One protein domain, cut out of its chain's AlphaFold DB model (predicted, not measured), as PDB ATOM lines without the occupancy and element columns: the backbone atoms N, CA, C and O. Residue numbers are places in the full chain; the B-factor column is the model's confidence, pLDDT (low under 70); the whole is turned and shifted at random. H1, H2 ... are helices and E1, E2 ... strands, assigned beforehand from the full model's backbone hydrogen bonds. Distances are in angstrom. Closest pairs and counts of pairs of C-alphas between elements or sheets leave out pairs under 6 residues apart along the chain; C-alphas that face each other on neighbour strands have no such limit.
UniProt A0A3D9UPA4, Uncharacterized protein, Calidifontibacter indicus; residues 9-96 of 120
ATOM      1  N   THR A   9     196.393 351.567 168.149       83.38
ATOM      2  CA  THR A   9     197.572 351.282 167.328       83.38
ATOM      3  C   THR A   9     198.695 350.779 168.224       83.38
ATOM      4  O   THR A   9     199.155 351.510 169.100       83.38
ATOM      5  N   LEU A  10     199.133 349.541 168.003       86.81
ATOM      6  CA  LEU A  10     200.355 348.985 168.576       86.81
ATOM      7  C   LEU A  10     201.487 349.180 167.568       86.81
ATOM      8  O   LEU A  10     201.431 348.639 166.466       86.81
ATOM      9  N   SER A  11     202.507 349.948 167.946       87.31
ATOM     10  CA  SER A  11     203.692 350.154 167.114       87.31
ATOM     11  C   SER A  11     204.840 349.286 167.624       87.31
ATOM     12  O   SER A  11     205.256 349.415 168.773       87.31
ATOM     13  N   LEU A  12     205.335 348.389 166.776       87.56
ATOM     14  CA  LEU A  12     206.452 347.502 167.076       87.56
ATOM     15  C   LEU A  12     207.775 348.161 166.693       87.56
ATOM     16  O   LEU A  12     207.915 348.733 165.607       87.56
ATOM     17  N   ASN A  13     208.765 348.022 167.573       86.44
ATOM     18  CA  ASN A  13     210.133 348.430 167.287       86.44
ATOM     19  C   ASN A  13     210.699 347.571 166.132       86.44
ATOM     20  O   ASN A  13     210.663 346.342 166.244       86.44
ATOM     21  N   PRO A  14     211.240 348.164 165.052       84.44
ATOM     22  CA  PRO A  14     211.812 347.408 163.935       84.44
ATOM     23  C   PRO A  14     212.907 346.430 164.376       84.44
ATOM     24  O   PRO A  14     212.891 345.282 163.945       84.44
ATOM     25  N   ALA A  15     213.763 346.809 165.332       86.69
ATOM     26  CA  ALA A  15     214.806 345.921 165.850       86.69
ATOM     27  C   ALA A  15     214.233 344.666 166.533       86.69
ATOM     28  O   ALA A  15     214.845 343.604 166.509       86.69
ATOM     29  N   PHE A  16     213.044 344.766 167.136       87.31
ATOM     30  CA  PHE A  16     212.345 343.600 167.676       87.31
ATOM     31  C   PHE A  16     211.795 342.727 166.547       87.31
ATOM     32  O   PHE A  16     211.986 341.515 166.571       87.31
ATOM     33  N   VAL A  17     211.173 343.326 165.531       87.69
ATOM     34  CA  VAL A  17     210.629 342.595 164.375       87.69
ATOM     35  C   VAL A  17     211.726 341.827 163.632       87.69
ATOM     36  O   VAL A  17     211.511 340.677 163.268       87.69
ATOM     37  N   GLU A  18     212.917 342.408 163.488       89.06
ATOM     38  CA  GLU A  18     214.090 341.760 162.880       89.06
ATOM     39  C   GLU A  18     214.603 340.547 163.670       89.06
ATOM     40  O   GLU A  18     215.232 339.657 163.098       89.06
ATOM     41  N   THR A  19     214.328 340.477 164.978       90.12
ATOM     42  CA  THR A  19     214.706 339.318 165.810       90.12
ATOM     43  C   THR A  19     213.743 338.141 165.671       90.12
ATOM     44  O   THR A  19     214.062 337.037 166.114       90.12
ATOM     45  N   LEU A  20     212.569 338.360 165.074       91.19
ATOM     46  CA  LEU A  20     211.529 337.353 164.919       91.19
ATOM     47  C   LEU A  20     211.599 336.710 163.537       91.19
ATOM     48  O   LEU A  20     211.758 337.377 162.515       91.19
ATOM     49  N   SER A  21     211.385 335.398 163.482       92.50
ATOM     50  CA  SER A  21     211.070 334.756 162.206       92.50
ATOM     51  C   SER A  21     209.688 335.210 161.699       92.50
ATOM     52  O   SER A  21     208.836 335.606 162.500       92.50
ATOM     53  N   PRO A  22     209.392 335.089 160.392       89.44
ATOM     54  CA  PRO A  22     208.071 335.427 159.858       89.44
ATOM     55  C   PRO A  22     206.917 334.707 160.577       89.44
ATOM     56  O   PRO A  22     205.885 335.312 160.854       89.44
ATOM     57  N   GLN A  23     207.120 333.440 160.959       90.62
ATOM     58  CA  GLN A  23     206.138 332.651 161.715       90.62
ATOM     59  C   GLN A  23     205.940 333.179 163.139       90.62
ATOM     60  O   GLN A  23     204.827 333.179 163.661       90.62
ATOM     61  N   GLN A  24     207.016 333.641 163.779       92.56
ATOM     62  CA  GLN A  24     206.939 334.261 165.098       92.56
ATOM     63  C   GLN A  24     206.238 335.615 165.040       92.56
ATOM     64  O   GLN A  24     205.440 335.911 165.922       92.56
ATOM     65  N   LEU A  25     206.483 336.412 164.000       91.31
ATOM     66  CA  LEU A  25     205.806 337.691 163.805       91.31
ATOM     67  C   LEU A  25     204.298 337.505 163.593       91.31
ATOM     68  O   LEU A  25     203.496 338.179 164.236       91.31
ATOM     69  N   GLU A  26     203.909 336.556 162.742       90.56
ATOM     70  CA  GLU A  26     202.503 336.204 162.525       90.56
ATOM     71  C   GLU A  26     201.849 335.703 163.820       90.56
ATOM     72  O   GLU A  26     200.770 336.161 164.206       90.56
ATOM     73  N   GLY A  27     202.528 334.809 164.543       91.81
ATOM     74  CA  GLY A  27     202.058 334.300 165.827       91.81
ATOM     75  C   GLY A  27     201.920 335.400 166.883       91.81
ATOM     76  O   GLY A  27     200.918 335.442 167.593       91.81
ATOM     77  N   TYR A  28     202.879 336.325 166.953       92.44
ATOM     78  CA  TYR A  28     202.836 337.490 167.836       92.44
ATOM     79  C   TYR A  28     201.589 338.336 167.565       92.44
ATOM     80  O   TYR A  28     200.801 338.604 168.472       92.44
ATOM     81  N   VAL A  29     201.378 338.711 166.302       91.38
ATOM     82  CA  VAL A  29     200.224 339.496 165.853       91.38
ATOM     83  C   VAL A  29     198.915 338.803 166.227       91.38
ATOM     84  O   VAL A  29     198.007 339.435 166.771       91.38
ATOM     85  N   ARG A  30     198.835 337.492 165.988       91.62
ATOM     86  CA  ARG A  30     197.665 336.681 166.311       91.62
ATOM     87  C   ARG A  30     197.373 336.659 167.810       91.62
ATOM     88  O   ARG A  30     196.225 336.865 168.189       91.62
ATOM     89  N   VAL A  31     198.390 336.474 168.652       92.75
ATOM     90  CA  VAL A  31     198.236 336.500 170.117       92.75
ATOM     91  C   VAL A  31     197.674 337.845 170.577       92.75
ATOM     92  O   VAL A  31     196.728 337.864 171.358       92.75
ATOM     93  N   MET A  32     198.175 338.968 170.054       90.19
ATOM     94  CA  MET A  32     197.666 340.304 170.408       90.19
ATOM     95  C   MET A  32     196.222 340.521 169.943       90.19
ATOM     96  O   MET A  32     195.381 341.043 170.683       90.19
ATOM     97  N   ALA A  33     195.903 340.087 168.723       87.44
ATOM     98  CA  ALA A  33     194.554 340.169 168.179       87.44
ATOM     99  C   ALA A  33     193.554 339.329 168.994       87.44
ATOM    100  O   ALA A  33     192.481 339.826 169.339       87.44
ATOM    101  N   GLU A  34     193.913 338.095 169.355       88.44
ATOM    102  CA  GLU A  34     193.087 337.194 170.167       88.44
ATOM    103  C   GLU A  34     192.951 337.687 171.614       88.44
ATOM    104  O   GLU A  34     191.843 337.688 172.157       88.44
ATOM    105  N   ALA A  35     194.043 338.158 172.224       87.19
ATOM    106  CA  ALA A  35     194.045 338.719 173.572       87.19
ATOM    107  C   ALA A  35     193.088 339.916 173.665       87.19
ATOM    108  O   ALA A  35     192.237 339.951 174.552       87.19
ATOM    109  N   SER A  36     193.154 340.838 172.698       84.00
ATOM    110  CA  SER A  36     192.254 341.995 172.644       84.00
ATOM    111  C   SER A  36     190.785 341.618 172.398       84.00
ATOM    112  O   SER A  36     189.895 342.218 172.994       84.00
ATOM    113  N   ALA A  37     190.511 340.623 171.543       81.62
ATOM    114  CA  ALA A  37     189.147 340.245 171.164       81.62
ATOM    115  C   ALA A  37     188.401 339.487 172.270       81.62
ATOM    116  O   ALA A  37     187.215 339.737 172.495       81.62
ATOM    117  N   ASN A  38     189.083 338.537 172.912       78.31
ATOM    118  CA  ASN A  38     188.449 337.516 173.749       78.31
ATOM    119  C   ASN A  38     188.422 337.868 175.237       78.31
ATOM    120  O   ASN A  38     187.725 337.203 175.997       78.31
ATOM    121  N   HIS A  39     189.138 338.916 175.650       72.06
ATOM    122  CA  HIS A  39     189.222 339.323 177.053       72.06
ATOM    123  C   HIS A  39     188.753 340.775 177.282       72.06
ATOM    124  O   HIS A  39     189.465 341.558 177.920       72.06
ATOM    125  N   PRO A  40     187.559 341.182 176.786       63.47
ATOM    126  CA  PRO A  40     187.018 342.508 177.061       63.47
ATOM    127  C   PRO A  40     186.739 342.659 178.564       63.47
ATOM    128  O   PRO A  40     185.790 342.086 179.087       63.47
ATOM    129  N   GLY A  41     187.563 343.441 179.262       64.50
ATOM    130  CA  GLY A  41     187.351 343.768 180.680       64.50
ATOM    131  C   GLY A  41     188.050 342.853 181.689       64.50
ATOM    132  O   GLY A  41     187.760 342.950 182.878       64.50
ATOM    133  N   HIS A  42     188.974 341.994 181.248       67.50
ATOM    134  CA  HIS A  42     189.911 341.344 182.170       67.50
ATOM    135  C   HIS A  42     190.832 342.376 182.834       67.50
ATOM    136  O   HIS A  42     191.081 343.429 182.265       67.50
ATOM    137  N   ASP A  43     191.348 342.071 184.025       83.69
ATOM    138  CA  ASP A  43     192.409 342.862 184.657       83.69
ATOM    139  C   ASP A  43     193.713 342.753 183.837       83.69
ATOM    140  O   ASP A  43     193.981 341.717 183.218       83.69
ATOM    141  N   VAL A  44     194.537 343.806 183.853       86.25
ATOM    142  CA  VAL A  44     195.834 343.905 183.162       86.25
ATOM    143  C   VAL A  44     196.687 342.673 183.445       86.25
ATOM    144  O   VAL A  44     197.233 342.079 182.520       86.25
ATOM    145  N   LYS A  45     196.719 342.210 184.700       88.25
ATOM    146  CA  LYS A  45     197.484 341.021 185.095       88.25
ATOM    147  C   LYS A  45     197.041 339.751 184.359       88.25
ATOM    148  O   LYS A  45     197.883 338.994 183.887       88.25
ATOM    149  N   ALA A  46     195.734 339.525 184.236       87.31
ATOM    150  CA  ALA A  46     195.213 338.355 183.533       87.31
ATOM    151  C   ALA A  46     195.524 338.428 182.030       87.31
ATOM    152  O   ALA A  46     195.824 337.415 181.402       87.31
ATOM    153  N   LEU A  47     195.494 339.634 181.458       88.44
ATOM    154  CA  LEU A  47     195.851 339.845 180.061       88.44
ATOM    155  C   LEU A  47     197.354 339.627 179.817       88.44
ATOM    156  O   LEU A  47     197.713 338.993 178.825       88.44
ATOM    157  N   CYS A  48     198.217 340.058 180.745       91.62
ATOM    158  CA  CYS A  48     199.647 339.742 180.731       91.62
ATOM    159  C   CYS A  48     199.887 338.231 180.707       91.62
ATOM    160  O   CYS A  48     200.635 337.760 179.857       91.62
ATOM    161  N   GLU A  49     199.226 337.463 181.579       90.81
ATOM    162  CA  GLU A  49     199.386 336.002 181.640       90.81
ATOM    163  C   GLU A  49     198.970 335.320 180.324       90.81
ATOM    164  O   GLU A  49     199.671 334.433 179.834       90.81
ATOM    165  N   VAL A  50     197.863 335.751 179.709       90.19
ATOM    166  CA  VAL A  50     197.397 335.212 178.417       90.19
ATOM    167  C   VAL A  50     198.398 335.507 177.304       90.19
ATOM    168  O   VAL A  50     198.759 334.608 176.538       90.19
ATOM    169  N   ILE A  51     198.856 336.757 177.214       91.81
ATOM    170  CA  ILE A  51     199.821 337.179 176.199       91.81
ATOM    171  C   ILE A  51     201.147 336.438 176.405       91.81
ATOM    172  O   ILE A  51     201.675 335.857 175.458       91.81
ATOM    173  N   GLU A  52     201.662 336.387 177.633       93.69
ATOM    174  CA  GLU A  52     202.914 335.708 177.968       93.69
ATOM    175  C   GLU A  52     202.867 334.225 177.604       93.69
ATOM    176  O   GLU A  52     203.770 333.724 176.933       93.69
ATOM    177  N   GLN A  53     201.791 333.519 177.965       92.06
ATOM    178  CA  GLN A  53     201.626 332.111 177.609       92.06
ATOM    179  C   GLN A  53     201.568 331.899 176.093       92.06
ATOM    180  O   GLN A  53     202.156 330.939 175.585       92.06
ATOM    181  N   GLY A  54     200.873 332.777 175.363       92.19
ATOM    182  CA  GLY A  54     200.799 332.731 173.903       92.19
ATOM    183  C   GLY A  54     202.171 332.907 173.254       92.19
ATOM    184  O   GLY A  54     202.573 332.102 172.414       92.19
ATOM    185  N   LEU A  55     202.926 333.908 173.699       93.25
ATOM    186  CA  LEU A  55     204.261 334.210 173.185       93.25
ATOM    187  C   LEU A  55     205.298 333.152 173.571       93.25
ATOM    188  O   LEU A  55     206.126 332.773 172.741       93.25
ATOM    189  N   HIS A  56     205.212 332.602 174.781       92.75
ATOM    190  CA  HIS A  56     206.106 331.543 175.241       92.75
ATOM    191  C   HIS A  56     205.989 330.279 174.374       92.75
ATOM    192  O   HIS A  56     207.000 329.660 174.047       92.75
ATOM    193  N   ARG A  57     204.776 329.922 173.922       91.88
ATOM    194  CA  ARG A  57     204.557 328.803 172.978       91.88
ATOM    195  C   ARG A  57     205.212 329.031 171.615       91.88
ATOM    196  O   ARG A  57     205.542 328.064 170.938       91.88
ATOM    197  N   LEU A  58     205.413 330.289 171.234       91.00
ATOM    198  CA  LEU A  58     206.070 330.704 169.991       91.00
ATOM    199  C   LEU A  58     207.587 330.914 170.167       91.00
ATOM    200  O   LEU A  58     208.278 331.305 169.225       91.00
ATOM    201  N   GLY A  59     208.120 330.683 171.375       91.19
ATOM    202  CA  GLY A  59     209.524 330.931 171.705       91.19
ATOM    203  C   GLY A  59     209.897 332.416 171.744       91.19
ATOM    204  O   GLY A  59     211.078 332.746 171.657       91.19
ATOM    205  N   ILE A  60     208.914 333.312 171.857       91.31
ATOM    206  CA  ILE A  60     209.113 334.762 171.889       91.31
ATOM    207  C   ILE A  60     209.235 335.201 173.345       91.31
ATOM    208  O   ILE A  60     208.403 334.851 174.183       91.31
ATOM    209  N   ARG A  61     210.270 335.986 173.651       87.75
ATOM    210  CA  ARG A  61     210.471 336.582 174.975       87.75
ATOM    211  C   ARG A  61     210.288 338.085 174.897       87.75
ATOM    212  O   ARG A  61     210.875 338.735 174.038       87.75
ATOM    213  N   ILE A  62     209.506 338.620 175.824       86.00
ATOM    214  CA  ILE A  62     209.259 340.053 175.964       86.00
ATOM    215  C   ILE A  62     209.595 340.456 177.390       86.00
ATOM    216  O   ILE A  62     209.412 339.679 178.327       86.00
ATOM    217  N   ALA A  63     210.141 341.659 177.548       87.62
ATOM    218  CA  ALA A  63     210.415 342.200 178.867       87.62
ATOM    219  C   ALA A  63     209.090 342.396 179.633       87.62
ATOM    220  O   ALA A  63     208.143 342.923 179.048       87.62
ATOM    221  N   PRO A  64     209.014 342.059 180.933       86.75
ATOM    222  CA  PRO A  64     207.777 342.191 181.711       86.75
ATOM    223  C   PRO A  64     207.134 343.583 181.629       86.75
ATOM    224  O   PRO A  64     205.919 343.698 181.533       86.75
ATOM    225  N   VAL A  65     207.955 344.638 181.572       88.50
ATOM    226  CA  VAL A  65     207.492 346.029 181.429       88.50
ATOM    227  C   VAL A  65     206.787 346.304 180.094       88.50
ATOM    228  O   VAL A  65     205.808 347.043 180.051       88.50
ATOM    229  N   GLU A  66     207.258 345.705 178.998       87.44
ATOM    230  CA  GLU A  66     206.649 345.871 177.672       87.44
ATOM    231  C   GLU A  66     205.350 345.066 177.567       87.44
ATOM    232  O   GLU A  66     204.375 345.517 176.964       87.44
ATOM    233  N   LEU A  67     205.316 343.894 178.208       90.06
ATOM    234  CA  LEU A  67     204.115 343.075 178.340       90.06
ATOM    235  C   LEU A  67     203.009 343.824 179.096       90.06
ATOM    236  O   LEU A  67     201.883 343.893 178.608       90.06
ATOM    237  N   GLU A  68     203.339 344.424 180.241       90.62
ATOM    238  CA  GLU A  68     202.400 345.200 181.057       90.62
ATOM    239  C   GLU A  68     201.850 346.407 180.291       90.62
ATOM    240  O   GLU A  68     200.636 346.553 180.173       90.62
ATOM    241  N   ARG A  69     202.718 347.196 179.644       87.88
ATOM    242  CA  ARG A  69     202.291 348.315 178.785       87.88
ATOM    243  C   ARG A  69     201.375 347.874 177.647       87.88
ATOM    244  O   ARG A  69     200.396 348.551 177.341       87.88
ATOM    245  N   THR A  70     201.684 346.745 177.013       87.81
ATOM    246  CA  THR A  70     200.847 346.198 175.937       87.81
ATOM    247  C   THR A  70     199.481 345.788 176.482       87.81
ATOM    248  O   THR A  70     198.454 346.107 175.884       87.81
ATOM    249  N   ALA A  71     199.439 345.138 177.645       88.25
ATOM    250  CA  ALA A  71     198.193 344.765 178.300       88.25
ATOM    251  C   ALA A  71     197.362 345.998 178.702       88.25
ATOM    252  O   ALA A  71     196.169 346.034 178.418       88.25
ATOM    253  N   GLU A  72     197.971 347.046 179.260       87.00
ATOM    254  CA  GLU A  72     197.299 348.320 179.570       87.00
ATOM    255  C   GLU A  72     196.696 349.000 178.331       87.00
ATOM    256  O   GLU A  72     195.651 349.643 178.408       87.00
ATOM    257  N   GLN A  73     197.324 348.858 177.162       83.12
ATOM    258  CA  GLN A  73     196.795 349.409 175.911       83.12
ATOM    259  C   GLN A  73     195.610 348.608 175.358       83.12
ATOM    260  O   GLN A  73     194.767 349.164 174.645       83.12
ATOM    261  N   LEU A  74     195.551 347.313 175.672       82.88
ATOM    262  CA  LEU A  74     194.538 346.379 175.180       82.88
ATOM    263  C   LEU A  74     193.354 346.200 176.147       82.88
ATOM    264  O   LEU A  74     192.254 345.845 175.710       82.88
ATOM    265  N   VAL A  75     193.551 346.449 177.444       82.38
ATOM    266  CA  VAL A  75     192.551 346.214 178.490       82.38
ATOM    267  C   VAL A  75     191.300 347.077 178.313       82.38
ATOM    268  O   VAL A  75     191.369 348.230 177.903       82.38
ATOM    269  N   GLY A  76     190.124 346.522 178.620       67.62
ATOM    270  CA  GLY A  76     188.858 347.271 178.623       67.62
ATOM    271  C   GLY A  76     188.319 347.676 177.243       67.62
ATOM    272  O   GLY A  76     187.315 348.384 177.176       67.62
ATOM    273  N   HIS A  77     188.942 347.225 176.147       66.88
ATOM    274  CA  HIS A  77     188.607 347.687 174.794       66.88
ATOM    275  C   HIS A  77     188.051 346.623 173.835       66.88
ATOM    276  O   HIS A  77     187.530 346.993 172.786       66.88
ATOM    277  N   GLY A  78     188.053 345.336 174.193       68.31
ATOM    278  CA  GLY A  78     187.324 344.287 173.465       68.31
ATOM    279  C   GLY A  78     187.495 344.301 171.940       68.31
ATOM    280  O   GLY A  78     188.600 344.382 171.411       68.31
ATOM    281  N   GLN A  79     186.368 344.267 171.222       67.31
ATOM    282  CA  GLN A  79     186.284 344.285 169.751       67.31
ATOM    283  C   GLN A  79     186.564 345.669 169.119       67.31
ATOM    284  O   GLN A  79     186.227 345.893 167.954       67.31
ATOM    285  N   ALA A  80     187.166 346.615 169.849       76.56
ATOM    286  CA  ALA A  80     187.573 347.894 169.273       76.56
ATOM    287  C   ALA A  80     188.534 347.687 168.082       76.56
ATOM    288  O   ALA A  80     189.244 346.666 168.024       76.56
ATOM    289  N   PRO A  81     188.570 348.645 167.134       82.62
ATOM    290  CA  PRO A  81     189.526 348.596 166.041       82.62
ATOM    291  C   PRO A  81     190.957 348.478 166.579       82.62
ATOM    292  O   PRO A  81     191.318 349.180 167.525       82.62
ATOM    293  N   LEU A  82     191.755 347.591 165.990       86.12
ATOM    294  CA  LEU A  82     193.142 347.342 166.385       86.12
ATOM    295  C   LEU A  82     194.030 347.328 165.146       86.12
ATOM    296  O   LEU A  82     193.862 346.481 164.276       86.12
ATOM    297  N   THR A  83     195.013 348.207 165.118       89.44
ATOM    298  CA  THR A  83     196.080 348.238 164.128       89.44
ATOM    299  C   THR A  83     197.381 347.837 164.814       89.44
ATOM    300  O   THR A  83     197.717 348.360 165.874       89.44
ATOM    301  N   ILE A  84     198.126 346.910 164.225       89.56
ATOM    302  CA  ILE A  84     199.490 346.573 164.640       89.56
ATOM    303  C   ILE A  84     200.391 346.941 163.473       89.56
ATOM    304  O   ILE A  84     200.207 346.433 162.367       89.56
ATOM    305  N   SER A  85     201.345 347.835 163.697       90.12
ATOM    306  CA  SER A  85     202.274 348.301 162.671       90.12
ATOM    307  C   SER A  85     203.707 348.304 163.184       90.12
ATOM    308  O   SER A  85     203.943 348.294 164.387       90.12
ATOM    309  N   THR A  86     204.686 348.354 162.292       86.50
ATOM    310  CA  THR A  86     206.059 348.713 162.662       86.50
ATOM    311  C   THR A  86     206.168 350.225 162.875       86.50
ATOM    312  O   THR A  86     205.282 350.988 162.470       86.50
ATOM    313  N   HIS A  87     207.240 350.677 163.526       81.25
ATOM    314  CA  HIS A  87     207.521 352.107 163.700       81.25
ATOM    315  C   HIS A  87     207.682 352.846 162.360       81.25
ATOM    316  O   HIS A  87     207.280 353.999 162.245       81.25
ATOM    317  N   ASP A  88     208.169 352.152 161.329       79.62
ATOM    318  CA  ASP A  88     208.334 352.684 159.968       79.62
ATOM    319  C   ASP A  88     207.012 352.762 159.180       79.62
ATOM    320  O   ASP A  88     206.995 353.119 158.003       79.62
ATOM    321  N   GLY A  89     205.888 352.419 159.818       76.94
ATOM    322  CA  GLY A  89     204.547 352.544 159.249       76.94
ATOM    323  C   GLY A  89     204.050 351.322 158.477       76.94
ATOM    324  O   GLY A  89     202.980 351.390 157.874       76.94
ATOM    325  N   VAL A  90     204.764 350.189 158.499       84.38
ATOM    326  CA  VAL A  90     204.292 348.956 157.850       84.38
ATOM    327  C   VAL A  90     203.182 348.339 158.691       84.38
ATOM    328  O   VAL A  90     203.416 347.941 159.829       84.38
ATOM    329  N   VAL A  91     201.973 348.237 158.141       86.88
ATOM    330  CA  VAL A  91     200.839 347.598 158.821       86.88
ATOM    331  C   VAL A  91     200.983 346.079 158.741       86.88
ATOM    332  O   VAL A  91     201.031 345.506 157.657       86.88
ATOM    333  N   LEU A  92     201.047 345.435 159.904       87.25
ATOM    334  CA  LEU A  92     201.130 343.980 160.058       87.25
ATOM    335  C   LEU A  92     199.752 343.356 160.280       87.25
ATOM    336  O   LEU A  92     199.518 342.208 159.912       87.25
ATOM    337  N   PHE A  93     198.841 344.107 160.898       87.06
ATOM    338  CA  PHE A  93     197.474 343.681 161.149       87.06
ATOM    339  C   PHE A  93     196.554 344.877 161.288       87.06
ATOM    340  O   PHE A  93     196.907 345.878 161.909       87.06
ATOM    341  N   GLU A  94     195.346 344.734 160.764       86.88
ATOM    342  CA  GLU A  94     194.272 345.684 160.970       86.88
ATOM    343  C   GLU A  94     192.969 344.925 161.203       86.88
ATOM    344  O   GLU A  94     192.501 344.156 160.363       86.88
ATOM    345  N   ARG A  95     192.368 345.159 162.364       84.06
ATOM    346  CA  ARG A  95     190.980 344.832 162.645       84.06
ATOM    347  C   ARG A  95     190.203 346.128 162.598       84.06
ATOM    348  O   ARG A  95     190.302 346.944 163.512       84.06
ATOM    349  N   VAL A  96     189.389 346.288 161.567       75.12
ATOM    350  CA  VAL A  96     188.341 347.304 161.571       75.12
ATOM    351  C   VAL A  96     187.278 346.879 162.583       75.12
ATOM    352  O   VAL A  96     186.748 345.770 162.519       75.12
TER     353      VAL A  96
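AT A GLANCE: This is residues 9 to 96 of the 120 residues of an uncharacterized protein of Calidifontibacter indicus (UniProt A0A3D9UPA4). A small three-stranded sheet is covered on one face by one long helix, H2, with the other face bare; H3 folds back beside H2, beyond it from the sheet, and H4 crosses H3 at a steep angle. The short H1 sits at one end, between E1 and H2 along the chain. The printed part has 88 residues, with named elements in the order E1, H1, H2, H3, H4, E2, E3; the sheet runs E1, E2, E3 and is mixed. The class is mixed, helices and strands. The whole is compact and rounded, with a radius of gyration of the C-alphas of 12.0 A and spans of 32 by 27 by 20 A.

IN THESE COORDINATES: E1 is residues 9 to 12, beginning at C-alpha 9 at (197.572, 351.282, 167.328). H1 is residues 14 to 19. H2, residues 22 to 38, is the longest helix at 24.1 A, from C-alpha 22 at (208.071, 335.427, 159.858). H3 is residues 44 to 57, 20.2 A long, and H4 is residues 64 to 74, 15.3 A long. E2 is residues 82 to 86, 13.5 A long. E3 is residues 91 to 95, 10.9 A long, ending at C-alpha 95 at (190.980, 344.832, 162.645).

HOW THE PARTS SIT: E1 and E2 are parallel neighbours, with N 10 and O 83 within hydrogen-bond range at 2.8 A. They form a strand-helix-strand unit, two parallel neighbour strands with H1, H2, H3 and H4 between them in the chain. E2 and E3 are an antiparallel hairpin, with N 84 and O 93 at 2.8 A. H2 is on the sheet at a height of 9.9 A, over E2 and E3, and runs along the strands, at 24 degrees to E2 on the local plane; this gives two layers, helix on one face of the sheet. The closest C-alphas of H2 and E3 are those of Val 29 and Phe 93, 6.9 A apart. H2 and H3 touch and form a helical hairpin, at a shallow tilt of 29 degrees, opposite ways; the C-alphas of Val 31 and Gly 54 are closest, at 5.9 A. H3 and H4 touch at a steep tilt of 65 degrees, with the C-alphas of Val 44 and Ala 71 closest, at 5.5 A. H4 only grazes the sheet, with residues 70 to 74. H1 is only just on the sheet, with 5 pairs of C-alphas within 10 A, and only grazes it. H1 and H2 are close but not clearly touching, the C-alphas of Val 17 and Leu 25 being closest, at 6.9 A. H3 is apart from E1, E2 and E3. In H2, H3 and H4 every O i to N i+4 pair is within hydrogen-bond range; in H1 it is 1 of 2.

THE WHOLE: The C-alphas of Glu 18 and Gly 41 are the two farthest apart, at 32.2 A. The printed part has no cut, and no link is long. Mean pLDDT of the printed part is 85.8; residues 40 to 42 and 76 to 79 are under 70.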